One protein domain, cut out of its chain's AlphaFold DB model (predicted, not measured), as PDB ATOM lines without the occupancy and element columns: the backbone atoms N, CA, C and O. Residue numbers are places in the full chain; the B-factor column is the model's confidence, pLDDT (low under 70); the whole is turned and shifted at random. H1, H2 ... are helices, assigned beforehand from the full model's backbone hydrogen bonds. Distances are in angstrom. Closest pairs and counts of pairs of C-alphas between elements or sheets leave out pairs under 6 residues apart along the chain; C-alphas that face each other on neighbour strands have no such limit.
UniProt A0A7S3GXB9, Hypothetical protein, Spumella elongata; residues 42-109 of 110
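This is residues 42 to 109 of the 110 residues of the protein "Hypothetical protein" of Spumella elongata (UniProt A0A7S3GXB9). Two helices, H2 and H3, cross and pack together as a small head, with H1 beside the later part of H3; beyond it the chain runs out through H4 and H5, an arm that makes much of the length. The 68 printed residues include five named helices, H1 to H5, and no named strand: all helix. The whole is loose, radius of gyration of the C-alphas 15.2 A, spanning 43 by 27 by 19 A.

H3, residues 73 to 86, touches H2, residues 53 to 66, opposite ways at a steep tilt of 58 degrees; the closest C-alphas, of Ala 59 and Val 80, are 5.2 A apart. Its residues 81 to 84 alone only just touch H1, residues 42 to 50, with 3 pairs of C-alphas within 8 A, the closest Met 47 and Phe 81 at 6.5 A. H4, residues 89 to 98, and H5, residues 101 to 108, touch no helix. In the five helices every O i to N i+4 pair is within hydrogen-bond range.

From first to last C-alpha H2 measures 20.0 A, H3 19.0 A and H4 14.2 A. H1 begins at C-alpha 42 (-24.033, -22.876, -50.204); H5 ends at C-alpha 108 (11.265, -25.401, -42.314).

The printed part has no cut and no long link. Residues 87 to 96 and 102 to 109 have pLDDT under 70.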
ATOM      1  N   ALA A  42     -24.680 -22.444 -51.440       92.00
ATOM      2  CA  ALA A  42     -24.033 -22.876 -50.204       92.00
ATOM      3  C   ALA A  42     -22.653 -22.219 -50.035       92.00
ATOM      4  O   ALA A  42     -22.348 -21.713 -48.957       92.00
ATOM      5  N   GLU A  43     -21.853 -22.162 -51.102       91.25
ATOM      6  CA  GLU A  43     -20.550 -21.486 -51.095       91.25
ATOM      7  C   GLU A  43     -20.696 -19.974 -50.881       91.25
ATOM      8  O   GLU A  43     -19.937 -19.379 -50.113       91.25
ATOM      9  N   GLN A  44     -21.720 -19.356 -51.481       92.00
ATOM     10  CA  GLN A  44     -22.038 -17.948 -51.250       92.00
ATOM     11  C   GLN A  44     -22.393 -17.669 -49.785       92.00
ATOM     12  O   GLN A  44     -21.902 -16.702 -49.195       92.00
ATOM     13  N   GLU A  45     -23.228 -18.515 -49.182       93.44
ATOM     14  CA  GLU A  45     -23.617 -18.375 -47.780       93.44
ATOM     15  C   GLU A  45     -22.431 -18.609 -46.836       93.44
ATOM     16  O   GLU A  45     -22.259 -17.872 -45.862       93.44
ATOM     17  N   MET A  46     -21.566 -19.578 -47.148       91.25
ATOM     18  CA  MET A  46     -20.317 -19.788 -46.421       91.25
ATOM     19  C   MET A  46     -19.416 -18.556 -46.476       91.25
ATOM     20  O   MET A  46     -18.975 -18.091 -45.428       91.25
ATOM     21  N   MET A  47     -19.180 -17.981 -47.659       91.50
ATOM     22  CA  MET A  47     -18.402 -16.741 -47.773       91.50
ATOM     23  C   MET A  47     -18.988 -15.625 -46.912       91.50
ATOM     24  O   MET A  47     -18.255 -14.977 -46.170       91.50
ATOM     25  N   ARG A  48     -20.312 -15.444 -46.952       90.50
ATOM     26  CA  ARG A  48     -21.008 -14.391 -46.201       90.50
ATOM     27  C   ARG A  48     -20.896 -14.552 -44.683       90.50
ATOM     28  O   ARG A  48     -20.894 -13.556 -43.965       90.50
ATOM     29  N   THR A  49     -20.871 -15.789 -44.188       91.25
ATOM     30  CA  THR A  49     -20.976 -16.084 -42.748       91.25
ATOM     31  C   THR A  49     -19.654 -16.456 -42.090       91.25
ATOM     32  O   THR A  49     -19.512 -16.269 -40.883       91.25
ATOM     33  N   GLN A  50     -18.696 -16.972 -42.860       89.88
ATOM     34  CA  GLN A  50     -17.476 -17.588 -42.334       89.88
ATOM     35  C   GLN A  50     -16.188 -16.955 -42.872       89.88
ATOM     36  O   GLN A  50     -15.135 -17.188 -42.282       89.88
ATOM     37  N   CYS A  51     -16.238 -16.137 -43.930       90.38
ATOM     38  CA  CYS A  51     -15.071 -15.366 -44.358       90.38
ATOM     39  C   CYS A  51     -15.070 -13.973 -43.700       90.38
ATOM     40  O   CYS A  51     -16.032 -13.219 -43.867       90.38
ATOM     41  N   PRO A  52     -14.014 -13.585 -42.959       92.31
ATOM     42  CA  PRO A  52     -13.922 -12.245 -42.388       92.31
ATOM     43  C   PRO A  52     -13.987 -11.164 -43.474       92.31
ATOM     44  O   PRO A  52     -13.313 -11.260 -44.497       92.31
ATOM     45  N   ALA A  53     -14.740 -10.088 -43.225       90.25
ATOM     46  CA  ALA A  53     -14.972  -9.036 -44.221       90.25
ATOM     47  C   ALA A  53     -13.674  -8.426 -44.780       90.25
ATOM     48  O   ALA A  53     -13.578  -8.158 -45.973       90.25
ATOM     49  N   ARG A  54     -12.653  -8.247 -43.929       90.56
ATOM     50  CA  ARG A  54     -11.340  -7.748 -44.359       90.56
ATOM     51  C   ARG A  54     -10.637  -8.728 -45.301       90.56
ATOM     52  O   ARG A  54     -10.171  -8.313 -46.353       90.56
ATOM     53  N   THR A  55     -10.636 -10.016 -44.957       88.75
ATOM     54  CA  THR A  55     -10.084 -11.081 -45.805       88.75
ATOM     55  C   THR A  55     -10.784 -11.126 -47.156       88.75
ATOM     56  O   THR A  55     -10.115 -11.263 -48.169       88.75
ATOM     57  N   MET A  56     -12.107 -10.953 -47.191       91.25
ATOM     58  CA  MET A  56     -12.872 -10.950 -48.439       91.25
ATOM     59  C   MET A  56     -12.481  -9.782 -49.362       91.25
ATOM     60  O   MET A  56     -12.305  -9.989 -50.558       91.25
ATOM     61  N   VAL A  57     -12.287  -8.575 -48.815       93.38
ATOM     62  CA  VAL A  57     -11.844  -7.399 -49.592       93.38
ATOM     63  C   VAL A  57     -10.428  -7.593 -50.139       93.38
ATOM     64  O   VAL A  57     -10.181  -7.346 -51.321       93.38
ATOM     65  N   ASP A  58      -9.507  -8.064 -49.298       91.75
ATOM     66  CA  ASP A  58      -8.123  -8.320 -49.704       91.75
ATOM     67  C   ASP A  58      -8.064  -9.443 -50.761       91.75
ATOM     68  O   ASP A  58      -7.360  -9.323 -51.768       91.75
ATOM     69  N   ALA A  59      -8.878 -10.489 -50.588       91.69
ATOM     70  CA  ALA A  59      -9.030 -11.586 -51.536       91.69
ATOM     71  C   ALA A  59      -9.593 -11.116 -52.882       91.69
ATOM     72  O   ALA A  59      -9.060 -11.489 -53.925       91.69
ATOM     73  N   GLU A  60     -10.625 -10.266 -52.898       93.69
ATOM     74  CA  GLU A  60     -11.161  -9.699 -54.142       93.69
ATOM     75  C   GLU A  60     -10.098  -8.906 -54.910       93.69
ATOM     76  O   GLU A  60      -9.973  -9.055 -56.131       93.69
ATOM     77  N   LEU A  61      -9.307  -8.091 -54.203       93.62
ATOM     78  CA  LEU A  61      -8.219  -7.318 -54.800       93.62
ATOM     79  C   LEU A  61      -7.139  -8.237 -55.390       93.62
ATOM     80  O   LEU A  61      -6.733  -8.055 -56.542       93.62
ATOM     81  N   GLN A  62      -6.702  -9.239 -54.624       91.44
ATOM     82  CA  GLN A  62      -5.718 -10.227 -55.061       91.44
ATOM     83  C   GLN A  62      -6.216 -11.018 -56.278       91.44
ATOM     84  O   GLN A  62      -5.512 -11.122 -57.284       91.44
ATOM     85  N   CYS A  63      -7.443 -11.532 -56.224       93.12
ATOM     86  CA  CYS A  63      -8.035 -12.325 -57.296       93.12
ATOM     87  C   CYS A  63      -8.188 -11.522 -58.589       93.12
ATOM     88  O   CYS A  63      -7.846 -12.018 -59.659       93.12
ATOM     89  N   ARG A  64      -8.624 -10.258 -58.517       93.75
ATOM     90  CA  ARG A  64      -8.707  -9.389 -59.705       93.75
ATOM     91  C   ARG A  64      -7.345  -9.057 -60.309       93.75
ATOM     92  O   ARG A  64      -7.274  -8.805 -61.508       93.75
ATOM     93  N   LYS A  65      -6.283  -9.035 -59.500       91.50
ATOM     94  CA  LYS A  65      -4.910  -8.818 -59.973       91.50
ATOM     95  C   LYS A  65      -4.333 -10.057 -60.663       91.50
ATOM     96  O   LYS A  65      -3.604  -9.911 -61.639       91.50
ATOM     97  N   ASN A  66      -4.638 -11.245 -60.142       86.94
ATOM     98  CA  ASN A  66      -4.025 -12.501 -60.582       86.94
ATOM     99  C   ASN A  66      -4.816 -13.218 -61.683       86.94
ATOM    100  O   ASN A  66      -4.251 -14.034 -62.409       86.94
ATOM    101  N   LEU A  67      -6.116 -12.948 -61.810       89.56
ATOM    102  CA  LEU A  67      -6.937 -13.498 -62.883       89.56
ATOM    103  C   LEU A  67      -6.839 -12.641 -64.156       89.56
ATOM    104  O   LEU A  67      -6.635 -11.427 -64.075       89.56
ATOM    105  N   PRO A  68      -7.047 -13.237 -65.346       88.56
ATOM    106  CA  PRO A  68      -7.160 -12.476 -66.587       88.56
ATOM    107  C   PRO A  68      -8.250 -11.405 -66.493       88.56
ATOM    108  O   PRO A  68      -9.296 -11.632 -65.890       88.56
ATOM    109  N   GLN A  69      -8.074 -10.268 -67.174       88.06
ATOM    110  CA  GLN A  69      -9.089  -9.199 -67.195       88.06
ATOM    111  C   GLN A  69     -10.455  -9.665 -67.731       88.06
ATOM    112  O   GLN A  69     -11.482  -9.081 -67.400       88.06
ATOM    113  N   SER A  70     -10.475 -10.725 -68.541       89.00
ATOM    114  CA  SER A  70     -11.688 -11.359 -69.063       89.00
ATOM    115  C   SER A  70     -12.350 -12.337 -68.085       89.00
ATOM    116  O   SER A  70     -13.249 -13.077 -68.489       89.00
ATOM    117  N   ALA A  71     -11.879 -12.423 -66.837       89.50
ATOM    118  CA  ALA A  71     -12.417 -13.357 -65.862       89.50
ATOM    119  C   ALA A  71     -13.880 -13.041 -65.528       89.50
ATOM    120  O   ALA A  71     -14.257 -11.890 -65.300       89.50
ATOM    121  N   THR A  72     -14.716 -14.076 -65.490       92.56
ATOM    122  CA  THR A  72     -16.136 -13.912 -65.153       92.56
ATOM    123  C   THR A  72     -16.323 -13.732 -63.647       92.56
ATOM    124  O   THR A  72     -15.466 -14.110 -62.847       92.56
ATOM    125  N   VAL A  73     -17.483 -13.214 -63.237       92.12
ATOM    126  CA  VAL A  73     -17.821 -13.044 -61.812       92.12
ATOM    127  C   VAL A  73     -17.719 -14.366 -61.044       92.12
ATOM    128  O   VAL A  73     -17.184 -14.390 -59.943       92.12
ATOM    129  N   LEU A  74     -18.143 -15.485 -61.645       92.00
ATOM    130  CA  LEU A  74     -18.031 -16.811 -61.025       92.00
ATOM    131  C   LEU A  74     -16.573 -17.221 -60.789       92.00
ATOM    132  O   LEU A  74     -16.262 -17.855 -59.788       92.00
ATOM    133  N   GLN A  75     -15.666 -16.842 -61.692       91.06
ATOM    134  CA  GLN A  75     -14.239 -17.140 -61.554       91.06
ATOM    135  C   GLN A  75     -13.595 -16.313 -60.447       91.06
ATOM    136  O   GLN A  75     -12.772 -16.839 -59.701       91.06
ATOM    137  N   VAL A  76     -13.996 -15.045 -60.323       93.31
ATOM    138  CA  VAL A  76     -13.568 -14.186 -59.216       93.31
ATOM    139  C   VAL A  76     -14.103 -14.732 -57.892       93.31
ATOM    140  O   VAL A  76     -13.316 -14.916 -56.974       93.31
ATOM    141  N   ASN A  77     -15.391 -15.079 -57.808       93.69
ATOM    142  CA  ASN A  77     -15.992 -15.626 -56.586       93.69
ATOM    143  C   ASN A  77     -15.338 -16.941 -56.152       93.69
ATOM    144  O   ASN A  77     -15.022 -17.095 -54.979       93.69
ATOM    145  N   ALA A  78     -15.077 -17.856 -57.092       91.25
ATOM    146  CA  ALA A  78     -14.363 -19.097 -56.797       91.25
ATOM    147  C   ALA A  78     -12.942 -18.826 -56.267       91.25
ATOM    148  O   ALA A  78     -12.541 -19.407 -55.269       91.25
ATOM    149  N   CYS A  79     -12.208 -17.883 -56.869       91.81
ATOM    150  CA  CYS A  79     -10.892 -17.486 -56.364       91.81
ATOM    151  C   CYS A  79     -10.969 -16.896 -54.946       91.81
ATOM    152  O   CYS A  79     -10.173 -17.257 -54.083       91.81
ATOM    153  N   VAL A  80     -11.937 -16.013 -54.677       93.12
ATOM    154  CA  VAL A  80     -12.118 -15.416 -53.344       93.12
ATOM    155  C   VAL A  80     -12.472 -16.489 -52.317       93.12
ATOM    156  O   VAL A  80     -11.937 -16.476 -51.210       93.12
ATOM    157  N   PHE A  81     -13.323 -17.445 -52.691       91.50
ATOM    158  CA  PHE A  81     -13.653 -18.602 -51.867       91.50
ATOM    159  C   PHE A  81     -12.397 -19.408 -51.504       91.50
ATOM    160  O   PHE A  81     -12.174 -19.695 -50.325       91.50
ATOM    161  N   ASP A  82     -11.537 -19.690 -52.484       88.62
ATOM    162  CA  ASP A  82     -10.267 -20.384 -52.261       88.62
ATOM    163  C   ASP A  82      -9.336 -19.597 -51.327       88.62
ATOM    164  O   ASP A  82      -8.684 -20.188 -50.474       88.62
ATOM    165  N   VAL A  83      -9.288 -18.265 -51.413       88.31
ATOM    166  CA  VAL A  83      -8.495 -17.454 -50.469       88.31
ATOM    167  C   VAL A  83      -9.091 -17.507 -49.056       88.31
ATOM    168  O   VAL A  83      -8.357 -17.681 -48.084       88.31
ATOM    169  N   CYS A  84     -10.417 -17.403 -48.933       87.81
ATOM    170  CA  CYS A  84     -11.124 -17.441 -47.652       87.81
ATOM    171  C   CYS A  84     -10.969 -18.786 -46.921       87.81
ATOM    172  O   CYS A  84     -10.865 -18.806 -45.695       87.81
ATOM    173  N   PHE A  85     -10.974 -19.905 -47.653       85.56
ATOM    174  CA  PHE A  85     -11.087 -21.244 -47.059       85.56
ATOM    175  C   PHE A  85      -9.946 -22.201 -47.414       85.56
ATOM    176  O   PHE A  85      -9.786 -23.226 -46.754       85.56
ATOM    177  N   GLY A  86      -9.127 -21.876 -48.410       76.31
ATOM    178  CA  GLY A  86      -7.934 -22.640 -48.782       76.31
ATOM    179  C   GLY A  86      -6.755 -22.410 -47.836       76.31
ATOM    180  O   GLY A  86      -5.921 -23.298 -47.675       76.31
ATOM    181  N   MET A  87      -6.718 -21.272 -47.131       68.62
ATOM    182  CA  MET A  87      -5.721 -20.961 -46.092       68.62
ATOM    183  C   MET A  87      -6.226 -21.313 -44.681       68.62
ATOM    184  O   MET A  87      -6.135 -20.522 -43.743       68.62
ATOM    185  N   ASN A  88      -6.829 -22.492 -44.526       67.38
ATOM    186  CA  ASN A  88      -7.529 -22.846 -43.296       67.38
ATOM    187  C   ASN A  88      -6.552 -23.157 -42.143       67.38
ATOM    188  O   ASN A  88      -5.873 -24.184 -42.158       67.38
ATOM    189  N   GLU A  89      -6.550 -22.334 -41.088       63.53
ATOM    190  CA  GLU A  89      -5.845 -22.602 -39.821       63.53
ATOM    191  C   GLU A  89      -6.164 -23.987 -39.233       63.53
ATOM    192  O   GLU A  89      -5.345 -24.589 -38.541       63.53
ATOM    193  N   HIS A  90      -7.372 -24.503 -39.452       54.22
ATOM    194  CA  HIS A  90      -7.747 -25.848 -39.031       54.22
ATOM    195  C   HIS A  90      -7.035 -26.923 -39.862       54.22
ATOM    196  O   HIS A  90      -6.522 -27.882 -39.291       54.22
ATOM    197  N   ALA A  91      -6.928 -26.736 -41.183       62.38
ATOM    198  CA  ALA A  91      -6.144 -27.626 -42.039       62.38
ATOM    199  C   ALA A  91      -4.650 -27.557 -41.687       62.38
ATOM    200  O   ALA A  91      -4.003 -28.598 -41.618       62.38
ATOM    201  N   LEU A  92      -4.132 -26.366 -41.368       64.94
ATOM    202  CA  LEU A  92      -2.768 -26.180 -40.866       64.94
ATOM    203  C   LEU A  92      -2.534 -26.880 -39.524       64.94
ATOM    204  O   LEU A  92      -1.528 -27.563 -39.363       64.94
ATOM    205  N   ARG A  93      -3.461 -26.759 -38.567       62.59
ATOM    206  CA  ARG A  93      -3.360 -27.443 -37.266       62.59
ATOM    207  C   ARG A  93      -3.410 -28.958 -37.410       62.59
ATOM    208  O   ARG A  93      -2.604 -29.650 -36.791       62.59
ATOM    209  N   SER A  94      -4.315 -29.473 -38.237       61.59
ATOM    210  CA  SER A  94      -4.378 -30.905 -38.541       61.59
ATOM    211  C   SER A  94      -3.097 -31.371 -39.231       61.59
ATOM    212  O   SER A  94      -2.500 -32.347 -38.792       61.59
ATOM    213  N   ALA A  95      -2.603 -30.638 -40.235       65.00
ATOM    214  CA  ALA A  95      -1.329 -30.942 -40.880       65.00
ATOM    215  C   ALA A  95      -0.174 -30.957 -39.867       65.00
ATOM    216  O   ALA A  95       0.552 -31.939 -39.813       65.00
ATOM    217  N   ALA A  96      -0.056 -29.955 -38.994       66.19
ATOM    218  CA  ALA A  96       0.963 -29.922 -37.941       66.19
ATOM    219  C   ALA A  96       0.850 -31.096 -36.950       66.19
ATOM    220  O   ALA A  96       1.864 -31.584 -36.458       66.19
ATOM    221  N   THR A  97      -0.369 -31.564 -36.675       70.19
ATOM    222  CA  THR A  97      -0.629 -32.688 -35.759       70.19
ATOM    223  C   THR A  97      -0.209 -34.033 -36.358       70.19
ATOM    224  O   THR A  97       0.235 -34.912 -35.623       70.19
ATOM    225  N   TYR A  98      -0.347 -34.203 -37.676       73.38
ATOM    226  CA  TYR A  98      -0.095 -35.472 -38.368       73.38
ATOM    227  C   TYR A  98       1.164 -35.470 -39.252       73.38
ATOM    228  O   TYR A  98       1.474 -36.495 -39.856       73.38
ATOM    229  N   ALA A  99       1.886 -34.350 -39.338       70.88
ATOM    230  CA  ALA A  99       3.108 -34.226 -40.126       70.88
ATOM    231  C   ALA A  99       4.215 -35.134 -39.576       70.88
ATOM    232  O   ALA A  99       4.505 -35.139 -38.376       70.88
ATOM    233  N   SER A 100       4.870 -35.875 -40.470       73.50
ATOM    234  CA  SER A 100       6.072 -36.632 -40.135       73.50
ATOM    235  C   SER A 100       7.274 -35.701 -39.928       73.50
ATOM    236  O   SER A 100       7.266 -34.537 -40.331       73.50
ATOM    237  N   ALA A 101       8.358 -36.220 -39.346       74.38
ATOM    238  CA  ALA A 101       9.604 -35.462 -39.208       74.38
ATOM    239  C   ALA A 101      10.175 -35.002 -40.566       74.38
ATOM    240  O   ALA A 101      10.795 -33.944 -40.643       74.38
ATOM    241  N   ALA A 102       9.939 -35.766 -41.639       67.88
ATOM    242  CA  ALA A 102      10.331 -35.386 -42.994       67.88
ATOM    243  C   ALA A 102       9.485 -34.214 -43.518       67.88
ATOM    244  O   ALA A 102      10.039 -33.260 -44.053       67.88
ATOM    245  N   ASP A 103       8.170 -34.235 -43.284       62.00
ATOM    246  CA  ASP A 103       7.271 -33.135 -43.665       62.00
ATOM    247  C   ASP A 103       7.631 -31.836 -42.925       62.00
ATOM    248  O   ASP A 103       7.624 -30.752 -43.507       62.00
ATOM    249  N   GLN A 104       7.994 -31.945 -41.643       66.25
ATOM    250  CA  GLN A 104       8.438 -30.808 -40.835       66.25
ATOM    251  C   GLN A 104       9.792 -30.256 -41.291       66.25
ATOM    252  O   GLN A 104       9.996 -29.044 -41.247       66.25
ATOM    253  N   ALA A 105      10.722 -31.113 -41.720       65.50
ATOM    254  CA  ALA A 105      12.012 -30.673 -42.242       65.50
ATOM    255  C   ALA A 105      11.840 -29.890 -43.552       65.50
ATOM    256  O   ALA A 105      12.359 -28.782 -43.653       65.50
ATOM    257  N   SER A 106      11.038 -30.406 -44.490       60.78
ATOM    258  CA  SER A 106      10.750 -29.740 -45.769       60.78
ATOM    259  C   SER A 106       9.985 -28.424 -45.601       60.78
ATOM    260  O   SER A 106      10.196 -27.481 -46.357       60.78
ATOM    261  N   ALA A 107       9.113 -28.322 -44.592       58.72
ATOM    262  CA  ALA A 107       8.387 -27.085 -44.301       58.72
ATOM    263  C   ALA A 107       9.265 -25.975 -43.687       58.72
ATOM    264  O   ALA A 107       8.889 -24.807 -43.769       58.72
ATOM    265  N   ASN A 108      10.398 -26.325 -43.061       57.75
ATOM    266  CA  ASN A 108      11.265 -25.401 -42.314       57.75
ATOM    267  C   ASN A 108      12.617 -25.119 -42.992       57.75
ATOM    268  O   ASN A 108      13.395 -24.308 -42.488       57.75
ATOM    269  N   SER A 109      12.926 -25.786 -44.101       53.91
ATOM    270  CA  SER A 109      14.089 -25.483 -44.933       53.91
ATOM    271  C   SER A 109      13.797 -24.260 -45.807       53.91
ATOM    272  O   SER A 109      13.297 -24.402 -46.921       53.91
TER     273      SER A 109